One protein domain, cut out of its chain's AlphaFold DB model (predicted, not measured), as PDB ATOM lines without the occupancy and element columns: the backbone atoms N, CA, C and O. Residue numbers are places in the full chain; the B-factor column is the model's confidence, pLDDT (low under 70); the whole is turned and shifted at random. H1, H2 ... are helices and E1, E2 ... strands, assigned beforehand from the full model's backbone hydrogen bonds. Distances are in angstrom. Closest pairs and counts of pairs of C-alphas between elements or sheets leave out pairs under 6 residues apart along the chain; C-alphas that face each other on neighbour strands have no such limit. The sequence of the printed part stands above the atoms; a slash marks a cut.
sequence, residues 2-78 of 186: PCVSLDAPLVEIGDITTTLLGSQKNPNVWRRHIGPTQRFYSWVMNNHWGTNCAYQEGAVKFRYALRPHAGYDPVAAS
ATOM      1  N   PRO A   2     309.968 214.625 143.641       78.50
ATOM      2  CA  PRO A   2     310.320 213.290 143.181       78.50
ATOM      3  C   PRO A   2     311.475 213.388 142.179       78.50
ATOM      4  O   PRO A   2     311.422 214.154 141.211       78.50
ATOM      5  N   CYS A   3     312.525 212.629 142.472       83.06
ATOM      6  CA  CYS A   3     313.690 212.416 141.629       83.06
ATOM      7  C   CYS A   3     313.699 210.937 141.253       83.06
ATOM      8  O   CYS A   3     313.637 210.080 142.135       83.06
ATOM      9  N   VAL A   4     313.742 210.647 139.956       89.44
ATOM     10  CA  VAL A   4     313.827 209.283 139.431       89.44
ATOM     11  C   VAL A   4     315.207 209.111 138.814       89.44
ATOM     12  O   VAL A   4     315.547 209.812 137.858       89.44
ATOM     13  N   SER A   5     315.994 208.193 139.371       89.75
ATOM     14  CA  SER A   5     317.239 207.715 138.768       89.75
ATOM     15  C   SER A   5     316.924 206.492 137.917       89.75
ATOM     16  O   SER A   5     316.430 205.501 138.451       89.75
ATOM     17  N   LEU A   6     317.154 206.567 136.604       87.44
ATOM     18  CA  LEU A   6     316.812 205.470 135.688       87.44
ATOM     19  C   LEU A   6     317.931 204.444 135.544       87.44
ATOM     20  O   LEU A   6     317.678 203.256 135.384       87.44
ATOM     21  N   ASP A   7     319.167 204.917 135.559       86.69
ATOM     22  CA  ASP A   7     320.366 204.108 135.333       86.69
ATOM     23  C   ASP A   7     321.572 204.607 136.139       86.69
ATOM     24  O   ASP A   7     322.635 203.991 136.096       86.69
ATOM     25  N   ALA A   8     321.419 205.684 136.918       84.31
ATOM     26  CA  ALA A   8     322.445 206.077 137.866       84.31
ATOM     27  C   ALA A   8     322.380 205.199 139.125       84.31
ATOM     28  O   ALA A   8     321.310 205.059 139.728       84.31
ATOM     29  N   PRO A   9     323.522 204.629 139.544       77.38
ATOM     30  CA  PRO A   9     323.558 203.592 140.568       77.38
ATOM     31  C   PRO A   9     323.229 204.121 141.964       77.38
ATOM     32  O   PRO A   9     322.690 203.387 142.788       77.38
ATOM     33  N   LEU A  10     323.569 205.380 142.248       83.88
ATOM     34  CA  LEU A  10     323.393 205.972 143.564       83.88
ATOM     35  C   LEU A  10     323.194 207.487 143.456       83.88
ATOM     36  O   LEU A  10     323.964 208.193 142.806       83.88
ATOM     37  N   VAL A  11     322.161 207.978 144.137       87.94
ATOM     38  CA  VAL A  11     321.871 209.404 144.309       87.94
ATOM     39  C   VAL A  11     321.710 209.672 145.799       87.94
ATOM     40  O   VAL A  11     321.065 208.905 146.510       87.94
ATOM     41  N   GLU A  12     322.280 210.773 146.267       88.88
ATOM     42  CA  GLU A  12     322.192 211.241 147.643       88.88
ATOM     43  C   GLU A  12     321.456 212.585 147.700       88.88
ATOM     44  O   GLU A  12     321.605 213.440 146.823       88.88
ATOM     45  N   ILE A  13     320.623 212.770 148.725       90.50
ATOM     46  CA  ILE A  13     319.761 213.945 148.871       90.50
ATOM     47  C   ILE A  13     320.305 214.838 149.989       90.50
ATOM     48  O   ILE A  13     320.485 214.412 151.130       90.50
ATOM     49  N   GLY A  14     320.497 216.117 149.675       91.44
ATOM     50  CA  GLY A  14     320.839 217.158 150.637       91.44
ATOM     51  C   GLY A  14     322.318 217.501 150.704       91.44
ATOM     52  O   GLY A  14     322.648 218.646 150.419       91.44
ATOM     53  N   ASP A  15     323.170 216.542 151.059       87.94
ATOM     54  CA  ASP A  15     324.622 216.722 151.200       87.94
ATOM     55  C   ASP A  15     325.359 215.434 150.816       87.94
ATOM     56  O   ASP A  15     324.751 214.373 150.738       87.94
ATOM     57  N   ILE A  16     326.670 215.543 150.606       85.62
ATOM     58  CA  ILE A  16     327.603 214.422 150.460       85.62
ATOM     59  C   ILE A  16     327.963 213.938 151.870       85.62
ATOM     60  O   ILE A  16     328.810 214.541 152.528       85.62
ATOM     61  N   THR A  17     327.316 212.882 152.361       82.19
ATOM     62  CA  THR A  17     327.486 212.403 153.749       82.19
ATOM     63  C   THR A  17     328.142 211.034 153.856       82.19
ATOM     64  O   THR A  17     328.656 210.678 154.916       82.19
ATOM     65  N   THR A  18     328.227 210.288 152.757       72.56
ATOM     66  CA  THR A  18     328.834 208.947 152.727       72.56
ATOM     67  C   THR A  18     330.375 209.015 152.681       72.56
ATOM     68  O   THR A  18     331.051 208.232 152.034       72.56
ATOM     69  N   THR A  19     331.009 209.944 153.397       74.75
ATOM     70  CA  THR A  19     332.480 210.113 153.429       74.75
ATOM     71  C   THR A  19     333.195 209.108 154.342       74.75
ATOM     72  O   THR A  19     334.327 209.336 154.766       74.75
ATOM     73  N   LEU A  20     332.530 208.008 154.702       74.38
ATOM     74  CA  LEU A  20     333.020 207.029 155.663       74.38
ATOM     75  C   LEU A  20     333.786 205.917 154.940       74.38
ATOM     76  O   LEU A  20     333.229 205.199 154.116       74.38
ATOM     77  N   LEU A  21     335.074 205.775 155.253       68.38
ATOM     78  CA  LEU A  21     335.948 204.784 154.626       68.38
ATOM     79  C   LEU A  21     335.739 203.385 155.223       68.38
ATOM     80  O   LEU A  21     335.712 203.213 156.444       68.38
ATOM     81  N   GLY A  22     335.661 202.379 154.348       69.38
ATOM     82  CA  GLY A  22     335.526 200.970 154.717       69.38
ATOM     83  C   GLY A  22     334.148 200.591 155.267       69.38
ATOM     84  O   GLY A  22     333.234 201.411 155.371       69.38
ATOM     85  N   SER A  23     333.990 199.317 155.631       73.94
ATOM     86  CA  SER A  23     332.728 198.805 156.172       73.94
ATOM     87  C   SER A  23     332.405 199.440 157.527       73.94
ATOM     88  O   SER A  23     333.115 199.226 158.511       73.94
ATOM     89  N   GLN A  24     331.296 200.176 157.595       79.31
ATOM     90  CA  GLN A  24     330.813 200.769 158.841       79.31
ATOM     91  C   GLN A  24     330.107 199.725 159.704       79.31
ATOM     92  O   GLN A  24     329.112 199.132 159.298       79.31
ATOM     93  N   LYS A  25     330.617 199.515 160.922       82.81
ATOM     94  CA  LYS A  25     330.027 198.593 161.911       82.81
ATOM     95  C   LYS A  25     329.082 199.287 162.894       82.81
ATOM     96  O   LYS A  25     328.296 198.619 163.556       82.81
ATOM     97  N   ASN A  26     329.172 200.610 163.015       85.81
ATOM     98  CA  ASN A  26     328.336 201.397 163.915       85.81
ATOM     99  C   ASN A  26     327.187 202.035 163.118       85.81
ATOM    100  O   ASN A  26     327.453 202.964 162.363       85.81
ATOM    101  N   PRO A  27     325.922 201.614 163.285       83.75
ATOM    102  CA  PRO A  27     324.804 202.175 162.523       83.75
ATOM    103  C   PRO A  27     324.501 203.643 162.869       83.75
ATOM    104  O   PRO A  27     323.839 204.331 162.100       83.75
ATOM    105  N   ASN A  28     324.992 204.153 164.004       87.62
ATOM    106  CA  ASN A  28     324.703 205.515 164.461       87.62
ATOM    107  C   ASN A  28     325.459 206.605 163.697       87.62
ATOM    108  O   ASN A  28     325.136 207.778 163.858       87.62
ATOM    109  N   VAL A  29     326.455 206.233 162.892       85.19
ATOM    110  CA  VAL A  29     327.195 207.174 162.035       85.19
ATOM    111  C   VAL A  29     326.362 207.652 160.846       85.19
ATOM    112  O   VAL A  29     326.666 208.687 160.260       85.19
ATOM    113  N   TRP A  30     325.315 206.906 160.489       84.75
ATOM    114  CA  TRP A  30     324.460 207.234 159.361       84.75
ATOM    115  C   TRP A  30     323.471 208.335 159.720       84.75
ATOM    116  O   TRP A  30     322.870 208.358 160.800       84.75
ATOM    117  N   ARG A  31     323.273 209.247 158.769       87.62
ATOM    118  CA  ARG A  31     322.287 210.317 158.874       87.62
ATOM    119  C   ARG A  31     320.894 209.720 159.095       87.62
ATOM    120  O   ARG A  31     320.425 208.912 158.303       87.62
ATOM    121  N   ARG A  32     320.211 210.169 160.150       89.44
ATOM    122  CA  ARG A  32     318.856 209.700 160.504       89.44
ATOM    123  C   ARG A  32     317.727 210.549 159.924       89.44
ATOM    124  O   ARG A  32     316.588 210.103 159.886       89.44
ATOM    125  N   HIS A  33     318.025 211.783 159.523       89.62
ATOM    126  CA  HIS A  33     317.020 212.728 159.049       89.62
ATOM    127  C   HIS A  33     317.574 213.622 157.943       89.62
ATOM    128  O   HIS A  33     318.642 214.216 158.107       89.62
ATOM    129  N   ILE A  34     316.824 213.757 156.849       89.38
ATOM    130  CA  ILE A  34     317.096 214.701 155.764       89.38
ATOM    131  C   ILE A  34     316.079 215.839 155.862       89.38
ATOM    132  O   ILE A  34     314.880 215.612 155.725       89.38
ATOM    133  N   GLY A  35     316.567 217.055 156.114       89.25
ATOM    134  CA  GLY A  35     315.724 218.249 156.126       89.25
ATOM    135  C   GLY A  35     315.312 218.678 154.708       89.25
ATOM    136  O   GLY A  35     315.873 218.180 153.727       89.25
ATOM    137  N   PRO A  36     314.367 219.626 154.573       88.38
ATOM    138  CA  PRO A  36     313.964 220.159 153.274       88.38
ATOM    139  C   PRO A  36     315.167 220.672 152.470       88.38
ATOM    140  O   PRO A  36     315.964 221.470 152.960       88.38
ATOM    141  N   THR A  37     315.309 220.209 151.229       89.62
ATOM    142  CA  THR A  37     316.438 220.557 150.358       89.62
ATOM    143  C   THR A  37     316.060 220.434 148.886       89.62
ATOM    144  O   THR A  37     315.105 219.746 148.522       89.62
ATOM    145  N   GLN A  38     316.830 221.109 148.037       88.62
ATOM    146  CA  GLN A  38     316.755 221.022 146.577       88.62
ATOM    147  C   GLN A  38     318.059 220.471 145.979       88.62
ATOM    148  O   GLN A  38     318.259 220.520 144.769       88.62
ATOM    149  N   ARG A  39     318.967 219.966 146.827       90.81
ATOM    150  CA  ARG A  39     320.268 219.436 146.414       90.81
ATOM    151  C   ARG A  39     320.198 217.929 146.221       90.81
ATOM    152  O   ARG A  39     319.766 217.207 147.121       90.81
ATOM    153  N   PHE A  40     320.683 217.483 145.071       89.69
ATOM    154  CA  PHE A  40     320.879 216.081 144.733       89.69
ATOM    155  C   PHE A  40     322.325 215.901 144.282       89.69
ATOM    156  O   PHE A  40     322.806 216.647 143.431       89.69
ATOM    157  N   TYR A  41     323.000 214.912 144.850       89.62
ATOM    158  CA  TYR A  41     324.338 214.498 144.461       89.62
ATOM    159  C   TYR A  41     324.231 213.149 143.771       89.62
ATOM    160  O   TYR A  41     323.583 212.245 144.291       89.62
ATOM    161  N   SER A  42     324.834 213.013 142.593       87.81
ATOM    162  CA  SER A  42     324.865 211.737 141.889       87.81
ATOM    163  C   SER A  42     326.260 211.141 141.919       87.81
ATOM    164  O   SER A  42     327.240 211.760 141.500       87.81
ATOM    165  N   TRP A  43     326.318 209.905 142.383       83.44
ATOM    166  CA  TRP A  43     327.518 209.110 142.553       83.44
ATOM    167  C   TRP A  43     327.749 208.257 141.300       83.44
ATOM    168  O   TRP A  43     327.727 207.030 141.339       83.44
ATOM    169  N   VAL A  44     327.931 208.926 140.156       82.56
ATOM    170  CA  VAL A  44     327.916 208.299 138.817       82.56
ATOM    171  C   VAL A  44     329.009 207.255 138.587       82.56
ATOM    172  O   VAL A  44     328.780 206.289 137.872       82.56
ATOM    173  N   MET A  45     330.182 207.432 139.198       77.00
ATOM    174  CA  MET A  45     331.364 206.584 138.964       77.00
ATOM    175  C   MET A  45     332.036 206.104 140.257       77.00
ATOM    176  O   MET A  45     333.125 205.540 140.214       77.00
ATOM    177  N   ASN A  46     331.430 206.352 141.420       70.94
ATOM    178  CA  ASN A  46     332.024 206.007 142.709       70.94
ATOM    179  C   ASN A  46     330.934 205.895 143.775       70.94
ATOM    180  O   ASN A  46     330.296 206.890 144.081       70.94
ATOM    181  N   ASN A  47     330.733 204.712 144.355       62.84
ATOM    182  CA  ASN A  47     329.762 204.470 145.427       62.84
ATOM    183  C   ASN A  47     330.422 204.338 146.815       62.84
ATOM    184  O   ASN A  47     329.905 203.630 147.676       62.84
ATOM    185  N   HIS A  48     331.566 204.999 147.029       63.62
ATOM    186  CA  HIS A  48     332.354 205.014 148.273       63.62
ATOM    187  C   HIS A  48     333.097 203.724 148.620       63.62
ATOM    188  O   HIS A  48     333.778 203.657 149.645       63.62
ATOM    189  N   TRP A  49     333.034 202.714 147.755       64.69
ATOM    190  CA  TRP A  49     333.807 201.491 147.907       64.69
ATOM    191  C   TRP A  49     335.078 201.554 147.057       64.69
ATOM    192  O   TRP A  49     335.017 201.823 145.859       64.69
ATOM    193  N   GLY A  50     336.236 201.246 147.652       57.34
ATOM    194  CA  GLY A  50     337.554 201.380 147.010       57.34
ATOM    195  C   GLY A  50     337.807 200.496 145.778       57.34
ATOM    196  O   GLY A  50     338.899 200.534 145.225       57.34
ATOM    197  N   THR A  51     336.829 199.695 145.348       56.03
ATOM    198  CA  THR A  51     336.952 198.755 144.225       56.03
ATOM    199  C   THR A  51     335.901 198.949 143.137       56.03
ATOM    200  O   THR A  51     335.883 198.149 142.205       56.03
ATOM    201  N   ASN A  52     335.016 199.950 143.221       57.88
ATOM    202  CA  ASN A  52     333.896 200.036 142.283       57.88
ATOM    203  C   ASN A  52     334.071 201.131 141.224       57.88
ATOM    204  O   ASN A  52     334.348 202.282 141.546       57.88
ATOM    205  N   CYS A  53     333.891 200.738 139.961       59.28
ATOM    206  CA  CYS A  53     333.734 201.576 138.764       59.28
ATOM    207  C   CYS A  53     334.815 202.624 138.433       59.28
ATOM    208  O   CYS A  53     334.668 203.316 137.430       59.28
ATOM    209  N   ALA A  54     335.926 202.708 139.172       56.22
ATOM    210  CA  ALA A  54     336.993 203.679 138.896       56.22
ATOM    211  C   ALA A  54     337.679 203.500 137.520       56.22
ATOM    212  O   ALA A  54     338.325 204.426 137.039       56.22
ATOM    213  N   TYR A  55     337.522 202.331 136.887       62.91
ATOM    214  CA  TYR A  55     338.174 201.959 135.624       62.91
ATOM    215  C   TYR A  55     337.167 201.634 134.508       62.91
ATOM    216  O   TYR A  55     337.341 200.666 133.772       62.91
ATOM    217  N   GLN A  56     336.072 202.395 134.404       71.44
ATOM    218  CA  GLN A  56     335.173 202.304 133.250       71.44
ATOM    219  C   GLN A  56     335.637 203.265 132.151       71.44
ATOM    220  O   GLN A  56     335.540 204.483 132.297       71.44
ATOM    221  N   GLU A  57     336.164 202.710 131.062       77.38
ATOM    222  CA  GLU A  57     336.541 203.464 129.866       77.38
ATOM    223  C   GLU A  57     335.350 203.629 128.909       77.38
ATOM    224  O   GLU A  57     334.406 202.838 128.902       77.38
ATOM    225  N   GLY A  58     335.421 204.648 128.053       87.06
ATOM    226  CA  GLY A  58     334.407 204.911 127.034       87.06
ATOM    227  C   GLY A  58     333.254 205.801 127.504       87.06
ATOM    228  O   GLY A  58     333.197 206.277 128.636       87.06
ATOM    229  N   ALA A  59     332.341 206.089 126.575       88.81
ATOM    230  CA  ALA A  59     331.206 206.963 126.835       88.81
ATOM    231  C   ALA A  59     330.115 206.225 127.619       88.81
ATOM    232  O   ALA A  59     329.594 205.206 127.166       88.81
ATOM    233  N   VAL A  60     329.714 206.794 128.753       86.94
ATOM    234  CA  VAL A  60     328.580 206.319 129.553       86.94
ATOM    235  C   VAL A  60     327.474 207.368 129.603       86.94
ATOM    236  O   VAL A  60     327.714 208.561 129.410       86.94
ATOM    237  N   LYS A  61     326.242 206.928 129.866       90.00
ATOM    238  CA  LYS A  61     325.068 207.798 129.963       90.00
ATOM    239  C   LYS A  61     324.330 207.521 131.264       90.00
ATOM    240  O   LYS A  61     323.996 206.374 131.533       90.00
ATOM    241  N   PHE A  62     324.031 208.592 131.994       90.00
ATOM    242  CA  PHE A  62     323.170 208.572 133.170       90.00
ATOM    243  C   PHE A  62     321.986 209.517 132.955       90.00
ATOM    244  O   PHE A  62     322.162 210.646 132.492       90.00
ATOM    245  N   ARG A  63     320.778 209.059 133.269       92.25
ATOM    246  CA  ARG A  63     319.500 209.727 133.036       92.25
ATOM    247  C   ARG A  63     318.764 209.914 134.353       92.25
ATOM    248  O   ARG A  63     318.615 208.991 135.154       92.25
ATOM    249  N   TYR A  64     318.232 211.117 134.509       92.06
ATOM    250  CA  TYR A  64     317.456 211.526 135.669       92.06
ATOM    251  C   TYR A  64     316.196 212.236 135.203       92.06
ATOM    252  O   TYR A  64     316.204 212.916 134.175       92.06
ATOM    253  N   ALA A  65     315.140 212.131 135.998       92.06
ATOM    254  CA  ALA A  65     313.953 212.952 135.844       92.06
ATOM    255  C   ALA A  65     313.616 213.629 137.169       92.06
ATOM    256  O   ALA A  65     313.520 212.981 138.212       92.06
ATOM    257  N   LEU A  66     313.416 214.942 137.105       90.12
ATOM    258  CA  LEU A  66     312.973 215.765 138.221       90.12
ATOM    259  C   LEU A  66     311.601 216.328 137.867       90.12
ATOM    260  O   LEU A  66     311.444 216.952 136.818       90.12
ATOM    261  N   ARG A  67     310.609 216.116 138.732       89.69
ATOM    262  CA  ARG A  67     309.262 216.669 138.536       89.69
ATOM    263  C   ARG A  67     308.917 217.624 139.676       89.69
ATOM    264  O   ARG A  67     308.675 217.156 140.790       89.69
ATOM    265  N   PRO A  68     308.857 218.943 139.427       88.94
ATOM    266  CA  PRO A  68     308.315 219.895 140.390       88.94
ATOM    267  C   PRO A  68     306.893 219.505 140.813       88.94
ATOM    268  O   PRO A  68     306.116 218.984 140.014       88.94
ATOM    269  N   HIS A  69     306.553 219.746 142.075       87.44
ATOM    270  CA  HIS A  69     305.248 219.416 142.647       87.44
ATOM    271  C   HIS A  69     304.928 220.380 143.795       87.44
ATOM    272  O   HIS A  69     305.845 220.923 144.411       87.44
ATOM    273  N   ALA A  70     303.641 220.589 144.078       86.75
ATOM    274  CA  ALA A  70     303.190 221.501 145.135       86.75
ATOM    275  C   ALA A  70     303.221 220.864 146.538       86.75
ATOM    276  O   ALA A  70     303.466 221.544 147.528       86.75
ATOM    277  N   GLY A  71     303.007 219.550 146.621       88.69
ATOM    278  CA  GLY A  71     303.013 218.762 147.854       88.69
ATOM    279  C   GLY A  71     303.330 217.308 147.531       88.69
ATOM    280  O   GLY A  71     303.200 216.902 146.373       88.69
ATOM    281  N   TYR A  72     303.870 216.553 148.487       88.50
ATOM    282  CA  TYR A  72     304.249 215.164 148.228       88.50
ATOM    283  C   TYR A  72     303.010 214.329 147.896       88.50
ATOM    284  O   TYR A  72     302.088 214.249 148.699       88.50
ATOM    285  N   ASP A  73     303.020 213.730 146.708       93.38
ATOM    286  CA  ASP A  73     302.010 212.790 146.236       93.38
ATOM    287  C   ASP A  73     302.735 211.477 145.896       93.38
ATOM    288  O   ASP A  73     303.466 211.422 144.893       93.38
ATOM    289  N   PRO A  74     302.611 210.443 146.747       93.38
ATOM    290  CA  PRO A  74     303.313 209.181 146.550       93.38
ATOM    291  C   PRO A  74     302.796 208.425 145.317       93.38
ATOM    292  O   PRO A  74     303.597 207.847 144.583       93.38
ATOM    293  N   VAL A  75     301.500 208.517 145.001       95.44
ATOM    294  CA  VAL A  75     300.882 207.834 143.855       95.44
ATOM    295  C   VAL A  75     301.400 208.426 142.548       95.44
ATOM    296  O   VAL A  75     301.867 207.699 141.662       95.44
ATOM    297  N   ALA A  76     301.393 209.756 142.427       94.62
ATOM    298  CA  ALA A  76     301.914 210.444 141.251       94.62
ATOM    299  C   ALA A  76     303.431 210.253 141.084       94.62
ATOM    300  O   ALA A  76     303.916 210.199 139.949       94.62
ATOM    301  N   ALA A  77     304.182 210.147 142.186       93.56
ATOM    302  CA  ALA A  77     305.611 209.846 142.159       93.56
ATOM    303  C   ALA A  77     305.884 208.414 141.671       93.56
ATOM    304  O   ALA A  77     306.711 208.228 140.775       93.56
ATOM    305  N   SER A  78     305.158 207.416 142.186       94.38
ATOM    306  CA  SER A  78     305.273 206.020 141.751       94.38
ATOM    307  C   SER A  78     304.898 205.846 140.282       94.38
ATOM    308  O   SER A  78     305.654 205.232 139.532       94.38
TER     309      SER A  78
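Overview. This is residues 2 to 78 of the 186 residues of an uncharacterized protein of Acidobacteria bacterium (UniProt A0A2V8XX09). Little regular structure: two short antiparallel strand pairs, E1 with E4 and E2 with E3, with two wide loops, residues 14 to 39 from E2 to E3 within one pair and residues 43 to 63 from E3 to E4 between the pairs, and small helix H1 at one end. The whole is loose and flat, 40 by 38 by 19 A, radius of gyration of the C-alphas 15.0 A. The printed part has 77 residues, 17 in named elements, ordered E1, E2, E3, E4, H1; class mixed.

Arrangement. Start at E1, residues 3 to 5, antiparallel to E4, residues 64 to 66: N 4 and O 65 are within hydrogen-bond range, 2.9 A. Next, E2, residues 11 to 13, makes a hairpin with E3, residues 40 to 42; look at N 12 and O 41, 2.8 A. H1, residues 74 to 78, has its O i to N i+4 pair within range and is only just apart from E1, closest 8.5 A.

Along the chain. Find C-alpha 3 at (313.690, 212.416, 141.629), where E1 begins; H1 ends at C-alpha 78, (305.273, 206.020, 141.751). First to last C-alpha, E1 and E3 measure 6.5 A, E2 6.8 A, E4 6.7 A, H1 6.1 A.

Size, cuts and confidence. The C-alphas farthest apart, Tyr 55 and Ala 70, are 41.2 A apart. The printed part has no cut; links E2 to E3 and E3 to E4 are long. Look for pLDDT under 70 at residues 21 to 22 and 47 to 55.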